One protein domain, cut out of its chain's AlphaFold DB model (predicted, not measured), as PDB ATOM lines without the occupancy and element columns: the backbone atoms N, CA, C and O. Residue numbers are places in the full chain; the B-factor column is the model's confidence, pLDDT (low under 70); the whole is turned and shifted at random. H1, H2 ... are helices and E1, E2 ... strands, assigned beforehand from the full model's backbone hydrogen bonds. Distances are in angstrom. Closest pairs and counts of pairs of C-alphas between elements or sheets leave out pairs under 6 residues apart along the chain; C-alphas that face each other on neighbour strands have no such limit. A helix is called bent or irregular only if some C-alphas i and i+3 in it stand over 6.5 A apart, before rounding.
ATOM      1  N   CYS A 276     -59.283 -37.567   2.766       91.62
ATOM      2  CA  CYS A 276     -58.443 -38.701   3.119       91.62
ATOM      3  C   CYS A 276     -58.207 -38.772   4.629       91.62
ATOM      4  O   CYS A 276     -58.179 -37.766   5.343       91.62
ATOM      5  N   HIS A 277     -58.031 -39.995   5.110       92.56
ATOM      6  CA  HIS A 277     -57.622 -40.299   6.467       92.56
ATOM      7  C   HIS A 277     -56.112 -40.523   6.487       92.56
ATOM      8  O   HIS A 277     -55.599 -41.378   5.772       92.56
ATOM      9  N   VAL A 278     -55.392 -39.782   7.323       93.62
ATOM     10  CA  VAL A 278     -53.959 -39.973   7.551       93.62
ATOM     11  C   VAL A 278     -53.749 -40.512   8.958       93.62
ATOM     12  O   VAL A 278     -54.157 -39.878   9.928       93.62
ATOM     13  N   ILE A 279     -53.136 -41.683   9.084       93.12
ATOM     14  CA  ILE A 279     -52.783 -42.289  10.370       93.12
ATOM     15  C   ILE A 279     -51.327 -41.957  10.668       93.12
ATOM     16  O   ILE A 279     -50.465 -42.148   9.815       93.12
ATOM     17  N   VAL A 280     -51.050 -41.446  11.872       92.12
ATOM     18  CA  VAL A 280     -49.706 -40.978  12.243       92.12
ATOM     19  C   VAL A 280     -49.223 -41.584  13.551       92.12
ATOM     20  O   VAL A 280     -49.961 -41.666  14.543       92.12
ATOM     21  N   GLY A 281     -47.937 -41.941  13.545       84.69
ATOM     22  CA  GLY A 281     -47.169 -42.347  14.713       84.69
ATOM     23  C   GLY A 281     -47.608 -43.685  15.306       84.69
ATOM     24  O   GLY A 281     -48.491 -44.372  14.795       84.69
ATOM     25  N   GLN A 282     -47.002 -44.050  16.436       81.81
ATOM     26  CA  GLN A 282     -47.337 -45.283  17.165       81.81
ATOM     27  C   GLN A 282     -48.751 -45.248  17.760       81.81
ATOM     28  O   GLN A 282     -49.371 -46.290  17.952       81.81
ATOM     29  N   THR A 283     -49.291 -44.047  18.003       83.31
ATOM     30  CA  THR A 283     -50.650 -43.858  18.530       83.31
ATOM     31  C   THR A 283     -51.743 -44.202  17.523       83.31
ATOM     32  O   THR A 283     -52.907 -44.241  17.906       83.31
ATOM     33  N   LYS A 284     -51.387 -44.391  16.240       88.06
ATOM     34  CA  LYS A 284     -52.316 -44.655  15.131       88.06
ATOM     35  C   LYS A 284     -53.520 -43.705  15.122       88.06
ATOM     36  O   LYS A 284     -54.648 -44.105  14.839       88.06
ATOM     37  N   LYS A 285     -53.289 -42.434  15.460       89.50
ATOM     38  CA  LYS A 285     -54.360 -41.439  15.539       89.50
ATOM     39  C   LYS A 285     -54.747 -41.037  14.111       89.50
ATOM     40  O   LYS A 285     -53.853 -40.616  13.374       89.50
ATOM     41  N   PRO A 286     -56.025 -41.163  13.712       91.88
ATOM     42  CA  PRO A 286     -56.464 -40.771  12.383       91.88
ATOM     43  C   PRO A 286     -56.702 -39.258  12.307       91.88
ATOM     44  O   PRO A 286     -57.291 -38.653  13.205       91.88
ATOM     45  N   PHE A 287     -56.293 -38.661  11.195       92.62
ATOM     46  CA  PHE A 287     -56.520 -37.265  10.838       92.62
ATOM     47  C   PHE A 287     -57.303 -37.190   9.537       92.62
ATOM     48  O   PHE A 287     -56.947 -37.858   8.577       92.62
ATOM     49  N   VAL A 288     -58.344 -36.360   9.486       92.31
ATOM     50  CA  VAL A 288     -59.102 -36.130   8.248       92.31
ATOM     51  C   VAL A 288     -58.550 -34.894   7.548       92.31
ATOM     52  O   VAL A 288     -58.600 -33.783   8.094       92.31
ATOM     53  N   VAL A 289     -58.019 -35.093   6.343       91.38
ATOM     54  CA  VAL A 289     -57.442 -34.047   5.498       91.38
ATOM     55  C   VAL A 289     -58.187 -34.023   4.171       91.38
ATOM     56  O   VAL A 289     -58.284 -35.020   3.470       91.38
ATOM     57  N   HIS A 290     -58.729 -32.865   3.815       90.88
ATOM     58  CA  HIS A 290     -59.387 -32.688   2.524       90.88
ATOM     59  C   HIS A 290     -58.344 -32.713   1.398       90.88
ATOM     60  O   HIS A 290     -57.300 -32.064   1.508       90.88
ATOM     61  N   GLN A 291     -58.637 -33.407   0.298       88.19
ATOM     62  CA  GLN A 291     -57.740 -33.568  -0.847       88.19
ATOM     63  C   GLN A 291     -57.282 -32.224  -1.439       88.19
ATOM     64  O   GLN A 291     -56.135 -32.097  -1.866       88.19
ATOM     65  N   LYS A 292     -58.118 -31.173  -1.363       88.44
ATOM     66  CA  LYS A 292     -57.749 -29.803  -1.768       88.44
ATOM     67  C   LYS A 292     -56.512 -29.274  -1.037       88.44
ATOM     68  O   LYS A 292     -55.729 -28.525  -1.614       88.44
ATOM     69  N   HIS A 293     -56.303 -29.692   0.210       87.81
ATOM     70  CA  HIS A 293     -55.142 -29.286   0.993       87.81
ATOM     71  C   HIS A 293     -53.892 -30.117   0.671       87.81
ATOM     72  O   HIS A 293     -52.783 -29.624   0.861       87.81
ATOM     73  N   LEU A 294     -54.044 -31.337   0.140       86.06
ATOM     74  CA  LEU A 294     -52.916 -32.187  -0.260       86.06
ATOM     75  C   LEU A 294     -52.185 -31.667  -1.500       86.06
ATOM     76  O   LEU A 294     -51.036 -32.037  -1.693       86.06
ATOM     77  N   ARG A 295     -52.802 -30.788  -2.307       82.25
ATOM     78  CA  ARG A 295     -52.230 -30.246  -3.558       82.25
ATOM     79  C   ARG A 295     -50.879 -29.534  -3.410       82.25
ATOM     80  O   ARG A 295     -50.251 -29.239  -4.414       82.25
ATOM     81  N   GLY A 296     -50.439 -29.239  -2.188       76.81
ATOM     82  CA  GLY A 296     -49.102 -28.706  -1.923       76.81
ATOM     83  C   GLY A 296     -48.106 -29.728  -1.375       76.81
ATOM     84  O   GLY A 296     -46.975 -29.364  -1.104       76.81
ATOM     85  N   CYS A 297     -48.495 -30.981  -1.145       83.75
ATOM     86  CA  CYS A 297     -47.647 -31.982  -0.507       83.75
ATOM     87  C   CYS A 297     -47.493 -33.212  -1.407       83.75
ATOM     88  O   CYS A 297     -48.163 -34.226  -1.199       83.75
ATOM     89  N   ASP A 298     -46.563 -33.131  -2.362       85.38
ATOM     90  CA  ASP A 298     -46.255 -34.196  -3.334       85.38
ATOM     91  C   ASP A 298     -46.014 -35.547  -2.660       85.38
ATOM     92  O   ASP A 298     -46.393 -36.598  -3.169       85.38
ATOM     93  N   TYR A 299     -45.439 -35.520  -1.457       87.50
ATOM     94  CA  TYR A 299     -45.213 -36.714  -0.663       87.50
ATOM     95  C   TYR A 299     -46.507 -37.444  -0.276       87.50
ATOM     96  O   TYR A 299     -46.624 -38.652  -0.476       87.50
ATOM     97  N   LEU A 300     -47.480 -36.720   0.285       89.12
ATOM     98  CA  LEU A 300     -48.755 -37.316   0.688       89.12
ATOM     99  C   LEU A 300     -49.602 -37.690  -0.531       89.12
ATOM    100  O   LEU A 300     -50.325 -38.679  -0.467       89.12
ATOM    101  N   LEU A 301     -49.484 -36.946  -1.636       89.75
ATOM    102  CA  LEU A 301     -50.128 -37.290  -2.905       89.75
ATOM    103  C   LEU A 301     -49.584 -38.605  -3.475       89.75
ATOM    104  O   LEU A 301     -50.371 -39.497  -3.770       89.75
ATOM    105  N   ALA A 302     -48.262 -38.780  -3.528       89.31
ATOM    106  CA  ALA A 302     -47.649 -40.017  -4.009       89.31
ATOM    107  C   ALA A 302     -48.035 -41.235  -3.148       89.31
ATOM    108  O   ALA A 302     -48.271 -42.328  -3.668       89.31
ATOM    109  N   LEU A 303     -48.136 -41.061  -1.824       89.31
ATOM    110  CA  LEU A 303     -48.626 -42.117  -0.932       89.31
ATOM    111  C   LEU A 303     -50.109 -42.426  -1.157       89.31
ATOM    112  O   LEU A 303     -50.494 -43.596  -1.142       89.31
ATOM    113  N   LEU A 304     -50.930 -41.399  -1.386       89.81
ATOM    114  CA  LEU A 304     -52.343 -41.566  -1.712       89.81
ATOM    115  C   LEU A 304     -52.514 -42.346  -3.022       89.81
ATOM    116  O   LEU A 304     -53.279 -43.305  -3.055       89.81
ATOM    117  N   GLU A 305     -51.769 -42.001  -4.073       88.88
ATOM    118  CA  GLU A 305     -51.787 -42.699  -5.367       88.88
ATOM    119  C   GLU A 305     -51.340 -44.159  -5.241       88.88
ATOM    120  O   GLU A 305     -52.002 -45.070  -5.744       88.88
ATOM    121  N   LYS A 306     -50.262 -44.414  -4.488       88.50
ATOM    122  CA  LYS A 306     -49.787 -45.776  -4.217       88.50
ATOM    123  C   LYS A 306     -50.865 -46.615  -3.524       88.50
ATOM    124  O   LYS A 306     -51.096 -47.760  -3.913       88.50
ATOM    125  N   ASN A 307     -51.553 -46.031  -2.544       83.88
ATOM    126  CA  ASN A 307     -52.603 -46.704  -1.777       83.88
ATOM    127  C   ASN A 307     -53.969 -46.731  -2.484       83.88
ATOM    128  O   ASN A 307     -54.835 -47.501  -2.084       83.88
ATOM    129  N   SER A 308     -54.169 -45.966  -3.560       76.69
ATOM    130  CA  SER A 308     -55.450 -45.914  -4.287       76.69
ATOM    131  C   SER A 308     -55.860 -47.274  -4.870       76.69
ATOM    132  O   SER A 308     -57.044 -47.543  -5.050       76.69
ATOM    133  N   HIS A 309     -54.901 -48.183  -5.075       68.31
ATOM    134  CA  HIS A 309     -55.150 -49.542  -5.562       68.31
ATOM    135  C   HIS A 309     -55.908 -50.427  -4.555       68.31
ATOM    136  O   HIS A 309     -56.488 -51.433  -4.954       68.31
ATOM    137  N   SER A 310     -55.933 -50.068  -3.264       67.19
ATOM    138  CA  SER A 310     -56.658 -50.811  -2.223       67.19
ATOM    139  C   SER A 310     -58.042 -50.229  -1.901       67.19
ATOM    140  O   SER A 310     -58.690 -50.675  -0.957       67.19
ATOM    141  N   GLY A 311     -58.513 -49.245  -2.683       60.41
ATOM    142  CA  GLY A 311     -59.845 -48.645  -2.536       60.41
ATOM    143  C   GLY A 311     -60.013 -47.761  -1.296       60.41
ATOM    144  O   GLY A 311     -61.133 -47.386  -0.955       60.41
ATOM    145  N   GLY A 312     -58.920 -47.429  -0.605       67.31
ATOM    146  CA  GLY A 312     -58.944 -46.610   0.600       67.31
ATOM    147  C   GLY A 312     -58.306 -45.244   0.389       67.31
ATOM    148  O   GLY A 312     -57.135 -45.149   0.031       67.31
ATOM    149  N   TYR A 313     -59.022 -44.179   0.753       85.94
ATOM    150  CA  TYR A 313     -58.455 -42.845   0.993       85.94
ATOM    151  C   TYR A 313     -57.638 -42.814   2.299       85.94
ATOM    152  O   TYR A 313     -57.783 -41.902   3.111       85.94
ATOM    153  N   LEU A 314     -56.837 -43.851   2.557       91.31
ATOM    154  CA  LEU A 314     -56.101 -44.056   3.798       91.31
ATOM    155  C   LEU A 314     -54.596 -43.975   3.537       91.31
ATOM    156  O   LEU A 314     -54.025 -44.765   2.787       91.31
ATOM    157  N   ILE A 315     -53.943 -43.032   4.205       92.56
ATOM    158  CA  ILE A 315     -52.492 -42.888   4.222       92.56
ATOM    159  C   ILE A 315     -52.011 -43.335   5.602       92.56
ATOM    160  O   ILE A 315     -52.242 -42.644   6.591       92.56
ATOM    161  N   ASP A 316     -51.361 -44.495   5.684       92.31
ATOM    162  CA  ASP A 316     -50.770 -44.982   6.933       92.31
ATOM    163  C   ASP A 316     -49.289 -44.595   7.018       92.31
ATOM    164  O   ASP A 316     -48.442 -45.181   6.345       92.31
ATOM    165  N   LEU A 317     -48.980 -43.598   7.852       92.56
ATOM    166  CA  LEU A 317     -47.611 -43.168   8.138       92.56
ATOM    167  C   LEU A 317     -46.992 -43.919   9.328       92.56
ATOM    168  O   LEU A 317     -45.834 -43.677   9.654       92.56
ATOM    169  N   SER A 318     -47.718 -44.818  10.004       89.81
ATOM    170  CA  SER A 318     -47.192 -45.544  11.169       89.81
ATOM    171  C   SER A 318     -46.083 -46.533  10.805       89.81
ATOM    172  O   SER A 318     -45.210 -46.785  11.632       89.81
ATOM    173  N   ASN A 319     -46.114 -47.075   9.585       89.19
ATOM    174  CA  ASN A 319     -45.109 -48.008   9.060       89.19
ATOM    175  C   ASN A 319     -44.216 -47.371   7.986       89.19
ATOM    176  O   ASN A 319     -43.399 -48.049   7.367       89.19
ATOM    177  N   ASP A 320     -44.404 -46.080   7.723       91.75
ATOM    178  CA  ASP A 320     -43.668 -45.379   6.691       91.75
ATOM    179  C   ASP A 320     -42.256 -45.040   7.185       91.75
ATOM    180  O   ASP A 320     -42.079 -44.296   8.151       91.75
ATOM    181  N   GLN A 321     -41.241 -45.583   6.508       91.25
ATOM    182  CA  GLN A 321     -39.839 -45.451   6.913       91.25
ATOM    183  C   GLN A 321     -39.423 -43.981   7.060       91.25
ATOM    184  O   GLN A 321     -38.741 -43.618   8.017       91.25
ATOM    185  N   ARG A 322     -39.893 -43.109   6.162       86.44
ATOM    186  CA  ARG A 322     -39.553 -41.683   6.176       86.44
ATOM    187  C   ARG A 322     -40.200 -40.952   7.354       86.44
ATOM    188  O   ARG A 322     -39.563 -40.094   7.966       86.44
ATOM    189  N   ALA A 323     -41.450 -41.275   7.684       84.81
ATOM    190  CA  ALA A 323     -42.131 -40.739   8.862       84.81
ATOM    191  C   ALA A 323     -41.472 -41.207  10.173       84.81
ATOM    192  O   ALA A 323     -41.339 -40.408  11.106       84.81
ATOM    193  N   ILE A 324     -41.014 -42.464  10.222       87.25
ATOM    194  CA  ILE A 324     -40.291 -43.049  11.363       87.25
ATOM    195  C   ILE A 324     -38.933 -42.367  11.557       87.25
ATOM    196  O   ILE A 324     -38.636 -41.904  12.659       87.25
ATOM    197  N   GLU A 325     -38.131 -42.245  10.496       86.06
ATOM    198  CA  GLU A 325     -36.812 -41.593  10.538       86.06
ATOM    199  C   GLU A 325     -36.906 -40.139  11.009       86.06
ATOM    200  O   GLU A 325     -36.078 -39.677  11.794       86.06
ATOM    201  N   ARG A 326     -37.963 -39.433  10.595       81.94
ATOM    202  CA  ARG A 326     -38.221 -38.042  10.993       81.94
ATOM    203  C   ARG A 326     -38.890 -37.885  12.350       81.94
ATOM    204  O   ARG A 326     -39.120 -36.753  12.766       81.94
ATOM    205  N   LYS A 327     -39.210 -38.988  13.035       86.56
ATOM    206  CA  LYS A 327     -39.879 -38.990  14.344       86.56
ATOM    207  C   LYS A 327     -41.122 -38.091  14.365       86.56
ATOM    208  O   LYS A 327     -41.342 -37.377  15.340       86.56
ATOM    209  N   VAL A 328     -41.922 -38.114  13.292       82.81
ATOM    210  CA  VAL A 328     -43.106 -37.246  13.170       82.81
ATOM    211  C   VAL A 328     -44.070 -37.561  14.309       82.81
ATOM    212  O   VAL A 328     -44.706 -38.620  14.328       82.81
ATOM    213  N   SER A 329     -44.171 -36.656  15.282       87.19
ATOM    214  CA  SER A 329     -45.074 -36.855  16.406       87.19
ATOM    215  C   SER A 329     -46.508 -36.513  16.006       87.19
ATOM    216  O   SER A 329     -46.768 -35.702  15.114       87.19
ATOM    217  N   THR A 330     -47.471 -37.085  16.724       88.38
ATOM    218  CA  THR A 330     -48.895 -36.772  16.559       88.38
ATOM    219  C   THR A 330     -49.172 -35.270  16.714       88.38
ATOM    220  O   THR A 330     -50.029 -34.728  16.021       88.38
ATOM    221  N   LYS A 331     -48.413 -34.579  17.580       86.62
ATOM    222  CA  LYS A 331     -48.524 -33.127  17.796       86.62
ATOM    223  C   LYS A 331     -47.974 -32.315  16.624       86.62
ATOM    224  O   LYS A 331     -48.525 -31.262  16.316       86.62
ATOM    225  N   ASP A 332     -46.910 -32.783  15.979       85.56
ATOM    226  CA  ASP A 332     -46.340 -32.096  14.813       85.56
ATOM    227  C   ASP A 332     -47.291 -32.209  13.628       85.56
ATOM    228  O   ASP A 332     -47.565 -31.225  12.943       85.56
ATOM    229  N   PHE A 333     -47.888 -33.387  13.446       88.88
ATOM    230  CA  PHE A 333     -48.867 -33.585  12.390       88.88
ATOM    231  C   PHE A 333     -50.163 -32.801  12.624       88.88
ATOM    232  O   PHE A 333     -50.706 -32.235  11.680       88.88
ATOM    233  N   GLU A 334     -50.627 -32.667  13.873       87.81
ATOM    234  CA  GLU A 334     -51.733 -31.757  14.221       87.81
ATOM    235  C   GLU A 334     -51.466 -30.322  13.758       87.81
ATOM    236  O   GLU A 334     -52.356 -29.675  13.199       87.81
ATOM    237  N   ARG A 335     -50.235 -29.835  13.945       84.88
ATOM    238  CA  ARG A 335     -49.827 -28.496  13.507       84.88
ATOM    239  C   ARG A 335     -49.763 -28.392  11.985       84.88
ATOM    240  O   ARG A 335     -50.242 -27.404  11.442       84.88
ATOM    241  N   ILE A 336     -49.261 -29.420  11.294       84.56
ATOM    242  CA  ILE A 336     -49.265 -29.484   9.822       84.56
ATOM    243  C   ILE A 336     -50.700 -29.442   9.285       84.56
ATOM    244  O   ILE A 336     -50.999 -28.636   8.411       84.56
ATOM    245  N   VAL A 337     -51.613 -30.250   9.831       87.12
ATOM    246  CA  VAL A 337     -53.026 -30.253   9.420       87.12
ATOM    247  C   VAL A 337     -53.680 -28.902   9.693       87.12
ATOM    248  O   VAL A 337     -54.459 -28.422   8.869       87.12
ATOM    249  N   HIS A 338     -53.366 -28.277  10.828       85.25
ATOM    250  CA  HIS A 338     -53.839 -26.934  11.137       85.25
ATOM    251  C   HIS A 338     -53.359 -25.927  10.086       85.25
ATOM    252  O   HIS A 338     -54.195 -25.278   9.467       85.25
ATOM    253  N   PHE A 339     -52.055 -25.891   9.799       83.88
ATOM    254  CA  PHE A 339     -51.473 -25.046   8.754       83.88
ATOM    255  C   PHE A 339     -52.092 -25.294   7.378       83.88
ATOM    256  O   PHE A 339     -52.414 -24.358   6.658       83.88
ATOM    257  N   MET A 340     -52.310 -26.550   7.001       82.56
ATOM    258  CA  MET A 340     -52.923 -26.897   5.720       82.56
ATOM    259  C   MET A 340     -54.354 -26.359   5.587       82.56
ATOM    260  O   MET A 340     -54.756 -25.985   4.486       82.56
ATOM    261  N   LYS A 341     -55.104 -26.303   6.695       81.31
ATOM    262  CA  LYS A 341     -56.470 -25.758   6.745       81.31
ATOM    263  C   LYS A 341     -56.495 -24.231   6.786       81.31
ATOM    264  O   LYS A 341     -57.343 -23.631   6.140       81.31
ATOM    265  N   THR A 342     -55.606 -23.610   7.558       81.69
ATOM    266  CA  THR A 342     -55.642 -22.162   7.824       81.69
ATOM    267  C   THR A 342     -54.727 -21.350   6.915       81.69
ATOM    268  O   THR A 342     -54.907 -20.143   6.806       81.69
ATOM    269  N   ARG A 343     -53.740 -21.998   6.280       77.88
ATOM    270  CA  ARG A 343     -52.574 -21.374   5.626       77.88
ATOM    271  C   ARG A 343     -51.773 -20.449   6.552       77.88
ATOM    272  O   ARG A 343     -50.955 -19.671   6.074       77.88
ATOM    273  N   ASP A 344     -51.967 -20.573   7.863       75.25
ATOM    274  CA  ASP A 344     -51.358 -19.716   8.876       75.25
ATOM    275  C   ASP A 344     -50.178 -20.422   9.553       75.25
ATOM    276  O   ASP A 344     -50.329 -21.474  10.186       75.25
ATOM    277  N   ILE A 345     -48.985 -19.840   9.414       60.72
ATOM    278  CA  ILE A 345     -47.768 -20.272  10.105       60.72
ATOM    279  C   ILE A 345     -47.779 -19.588  11.474       60.72
ATOM    280  O   ILE A 345     -47.010 -18.669  11.730       60.72
ATOM    281  N   GLY A 346     -48.683 -20.000  12.365       64.62
ATOM    282  CA  GLY A 346     -48.718 -19.435  13.715       64.62
ATOM    283  C   GLY A 346     -47.349 -19.536  14.414       64.62
ATOM    284  O   GLY A 346     -46.531 -20.406  14.098       64.62
ATOM    285  N   SER A 347     -47.111 -18.698  15.427       56.72
ATOM    286  CA  SER A 347     -45.824 -18.590  16.149       56.72
ATOM    287  C   SER A 347     -45.276 -19.925  16.680       56.72
ATOM    288  O   SER A 347     -44.069 -20.149  16.733       56.72
ATOM    289  N   SER A 348     -46.157 -20.867  17.026       55.09
ATOM    290  CA  SER A 348     -45.785 -22.207  17.495       55.09
ATOM    291  C   SER A 348     -45.247 -23.129  16.390       55.09
ATOM    292  O   SER A 348     -44.469 -24.040  16.678       55.09
ATOM    293  N   LEU A 349     -45.671 -22.918  15.144       58.44
ATOM    294  CA  LEU A 349     -45.214 -23.665  13.974       58.44
ATOM    295  C   LEU A 349     -43.926 -23.040  13.438       58.44
ATOM    296  O   LEU A 349     -42.986 -23.769  13.154       58.44
ATOM    297  N   GLN A 350     -43.837 -21.708  13.441       58.59
ATOM    298  CA  GLN A 350     -42.600 -20.976  13.172       58.59
ATOM    299  C   GLN A 350     -41.467 -21.399  14.116       58.59
ATOM    300  O   GLN A 350     -40.379 -21.721  13.652       58.59
ATOM    301  N   ARG A 351     -41.754 -21.538  15.416       58.12
ATOM    302  CA  ARG A 351     -40.786 -22.032  16.401       58.12
ATOM    303  C   ARG A 351     -40.341 -23.480  16.155       58.12
ATOM    304  O   ARG A 351     -39.155 -23.756  16.259       58.12
ATOM    305  N   ILE A 352     -41.240 -24.402  15.780       56.72
ATOM    306  CA  ILE A 352     -40.804 -25.758  15.374       56.72
ATOM    307  C   ILE A 352     -39.966 -25.694  14.099       56.72
ATOM    308  O   ILE A 352     -38.980 -26.407  13.985       56.72
ATOM    309  N   LEU A 353     -40.353 -24.871  13.125       55.12
ATOM    310  CA  LEU A 353     -39.624 -24.734  11.865       55.12
ATOM    311  C   LEU A 353     -38.227 -24.133  12.066       55.12
ATOM    312  O   LEU A 353     -37.319 -24.453  11.304       55.12
ATOM    313  N   GLU A 354     -38.052 -23.289  13.081       55.69
ATOM    314  CA  GLU A 354     -36.752 -22.780  13.524       55.69
ATOM    315  C   GLU A 354     -35.958 -23.832  14.309       55.69
ATOM    316  O   GLU A 354     -34.756 -23.967  14.097       55.69
ATOM    317  N   GLU A 355     -36.621 -24.623  15.158       53.34
ATOM    318  CA  GLU A 355     -35.997 -25.699  15.944       53.34
ATOM    319  C   GLU A 355     -35.664 -26.947  15.095       53.34
ATOM    320  O   GLU A 355     -34.816 -27.752  15.475       53.34
ATOM    321  N   SER A 356     -36.287 -27.108  13.924       52.81
ATOM    322  CA  SER A 356     -36.133 -28.261  13.037       52.81
ATOM    323  C   SER A 356     -35.731 -27.836  11.616       52.81
ATOM    324  O   SER A 356     -36.554 -27.774  10.691       52.81
ATOM    325  N   TYR A 357     -34.426 -27.641  11.426       46.78
ATOM    326  CA  TYR A 357     -33.802 -27.325  10.135       46.78
ATOM    327  C   TYR A 357     -34.174 -28.333   9.021       46.78
ATOM    328  O   TYR A 357     -34.466 -27.938   7.889       46.78
ATOM    329  N   ASP A 358     -34.280 -29.622   9.362       49.38
ATOM    330  CA  ASP A 358     -34.555 -30.702   8.402       49.38
ATOM    331  C   ASP A 358     -36.016 -30.762   7.918       49.38
ATOM    332  O   ASP A 358     -36.261 -31.031   6.737       49.38
ATOM    333  N   LEU A 359     -37.009 -30.469   8.778       46.12
ATOM    334  CA  LEU A 359     -38.401 -30.321   8.313       46.12
ATOM    335  C   LEU A 359     -38.570 -29.085   7.420       46.12
ATOM    336  O   LEU A 359     -39.350 -29.135   6.466       46.12
ATOM    337  N   ARG A 360     -37.839 -27.998   7.694       52.75
ATOM    338  CA  ARG A 360     -37.943 -26.747   6.936       52.75
ATOM    339  C   ARG A 360     -37.514 -26.931   5.480       52.75
ATOM    340  O   ARG A 360     -38.252 -26.526   4.586       52.75
ATOM    341  N   SER A 361     -36.386 -27.599   5.218       49.28
ATOM    342  CA  SER A 361     -35.909 -27.756   3.834       49.28
ATOM    343  C   SER A 361     -36.727 -28.762   3.015       49.28
ATOM    344  O   SER A 361     -36.901 -28.569   1.816       49.28
ATOM    345  N   HIS A 362     -37.309 -29.790   3.645       52.00
ATOM    346  CA  HIS A 362     -37.977 -30.870   2.907       52.00
ATOM    347  C   HIS A 362     -39.502 -30.779   2.840       52.00
ATOM    348  O   HIS A 362     -40.088 -31.364   1.932       52.00
ATOM    349  N   VAL A 363     -40.158 -30.125   3.802       51.94
ATOM    350  CA  VAL A 363     -41.612 -29.901   3.748       51.94
ATOM    351  C   VAL A 363     -41.898 -28.563   3.073       51.94
ATOM    352  O   VAL A 363     -42.765 -28.502   2.210       51.94
ATOM    353  N   TYR A 364     -41.139 -27.508   3.391       54.91
ATOM    354  CA  TYR A 364     -41.408 -26.164   2.874       54.91
ATOM    355  C   TYR A 364     -40.665 -25.798   1.584       54.91
ATOM    356  O   TYR A 364     -41.178 -24.947   0.865       54.91
ATOM    357  N   GLY A 365     -39.545 -26.447   1.235       50.53
ATOM    358  CA  GLY A 365     -38.840 -26.180  -0.031       50.53
ATOM    359  C   GLY A 365     -39.773 -26.267  -1.246       50.53
ATOM    360  O   GLY A 365     -39.919 -25.298  -1.978       50.53
ATOM    361  N   GLY A 366     -40.531 -27.363  -1.362       48.22
ATOM    362  CA  GLY A 366     -41.538 -27.517  -2.421       48.22
ATOM    363  C   GLY A 366     -42.831 -26.718  -2.194       48.22
ATOM    364  O   GLY A 366     -43.429 -26.227  -3.148       48.22
ATOM    365  N   LEU A 367     -43.275 -26.538  -0.942       44.81
ATOM    366  CA  LEU A 367     -44.532 -25.835  -0.627       44.81
ATOM    367  C   LEU A 367     -44.454 -24.318  -0.858       44.81
ATOM    368  O   LEU A 367     -45.436 -23.731  -1.312       44.81
ATOM    369  N   ILE A 368     -43.320 -23.677  -0.552       46.50
ATOM    370  CA  ILE A 368     -43.118 -22.229  -0.738       46.50
ATOM    371  C   ILE A 368     -42.821 -21.913  -2.199       46.50
ATOM    372  O   ILE A 368     -43.425 -20.988  -2.738       46.50
ATOM    373  N   GLU A 369     -41.954 -22.690  -2.858       45.38
ATOM    374  CA  GLU A 369     -41.642 -22.482  -4.277       45.38
ATOM    375  C   GLU A 369     -42.899 -22.626  -5.144       45.38
ATOM    376  O   GLU A 369     -43.174 -21.748  -5.958       45.38
ATOM    377  N   ASN A 370     -43.756 -23.621  -4.885       43.19
ATOM    378  CA  ASN A 370     -45.004 -23.797  -5.636       43.19
ATOM    379  C   ASN A 370     -46.107 -22.794  -5.241       43.19
ATOM    380  O   ASN A 370     -46.900 -22.380  -6.087       43.19
ATOM    381  N   SER A 371     -46.144 -22.343  -3.981       41.28
ATOM    382  CA  SER A 371     -47.054 -21.274  -3.532       41.28
ATOM    383  C   SER A 371     -46.690 -19.900  -4.110       41.28
ATOM    384  O   SER A 371     -47.566 -19.042  -4.209       41.28
ATOM    385  N   MET A 372     -45.421 -19.673  -4.463       37.44
ATOM    386  CA  MET A 372     -44.933 -18.415  -5.042       37.44
ATOM    387  C   MET A 372     -44.826 -18.465  -6.577       37.44
ATOM    388  O   MET A 372     -44.903 -17.420  -7.221       37.44
ATOM    389  N   ALA A 373     -44.708 -19.653  -7.182       43.38
ATOM    390  CA  ALA A 373     -44.629 -19.832  -8.636       43.38
ATOM    391  C   ALA A 373     -45.997 -19.847  -9.351       43.38
ATOM    392  O   ALA A 373     -46.061 -19.585 -10.551       43.38
TER     393      ALA A 373
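AT A GLANCE: This is residues 276 to 373 of the 379 residues of an uncharacterized protein of Pseudocercospora musae (UniProt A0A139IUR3). A small sheet of three strands is covered on one face by two helices, H2 over E3 and H4 over E2 and E1, while its other face has no named helix over it. H5 and H6 meet at a corner beyond H4, away from the sheet, and the short H1 and H3 are not on the sheet. The printed part has 98 residues, in the order E1, E2, H1, H2, E3, H3, H4, H5, H6, and its class is mostly helix. The sheet is mixed, in the order E2, E1, E3. The whole is compact, with a radius of gyration of the C-alphas of 13.2 A, and spans 37 by 31 by 21 A.

IN THESE COORDINATES: E1, residues 276 to 280, begins at C-alpha 276 at (-58.443, -38.701, 3.119). E2, residues 285 to 290, is 16.5 A long and runs on without a break into H1, residues 291 to 294. H2, residues 298 to 310, is 19.6 A long. E3 is residues 314 to 316 and H3 residues 321 to 325. H4, residues 330 to 342, is 18.3 A long and begins at (-48.895, -36.772, 16.559). H5 is residues 347 to 355. H6, residues 357 to 373, is 22.9 A long, has a kink of 41 degrees near residue 364 and ends at (-44.629, -19.832, -8.636). H2 and H6 are irregular, but only just: C-alphas 306 and 309 are 6.7 A apart, and C-alphas 363 and 366 are 6.6 A apart.

HOW THE PARTS SIT: E1 and E2 form a hairpin, antiparallel, with N 278 and O 287 within hydrogen-bond range at 2.8 A. E1 and E3 are parallel, with N 279 and O 315 at 2.8 A. H2 and H4 lie on the same face, making two layers, helices on one face of a sheet. H4 runs along the strands, at 15 degrees to E2 on the local plane and at a height over the sheet of 9.9 A; the closest C-alphas of E2 and H4 are those of Val 289 and Val 337, 7.0 A apart. H2 stands up from the sheet; its closest C-alpha to E3 is that of Leu 304, 6.1 A from that of Ile 315. H1 and H4 only just touch, with 3 pairs of C-alphas within 8 A, the closest being His 293 and Met 340 at 5.7 A. H4 and H5 are close but not clearly touching, Arg 335 and Leu 349 having the closest C-alphas at 6.7 A. H5 and H6 only just touch, only at the corner, with 3 pairs of C-alphas within 8 A, the closest being Leu 353 and Arg 360 at 5.6 A. H2 and H6 are near each other; H4 and H6 are apart. Every O i to N i+4 pair is within hydrogen-bond range in H3, H4 and H5, against 7 of 9 in H2 and 11 of 13 in H6; H1 is too short for such a pair.

THE WHOLE: The C-alphas of His 309 and Ser 347 are the two farthest apart, at 38.9 A. The printed part has no cut, and each link is tight. Mean pLDDT of the printed part is 75.7, with residues 309 to 312 and 345 to 373 under 70.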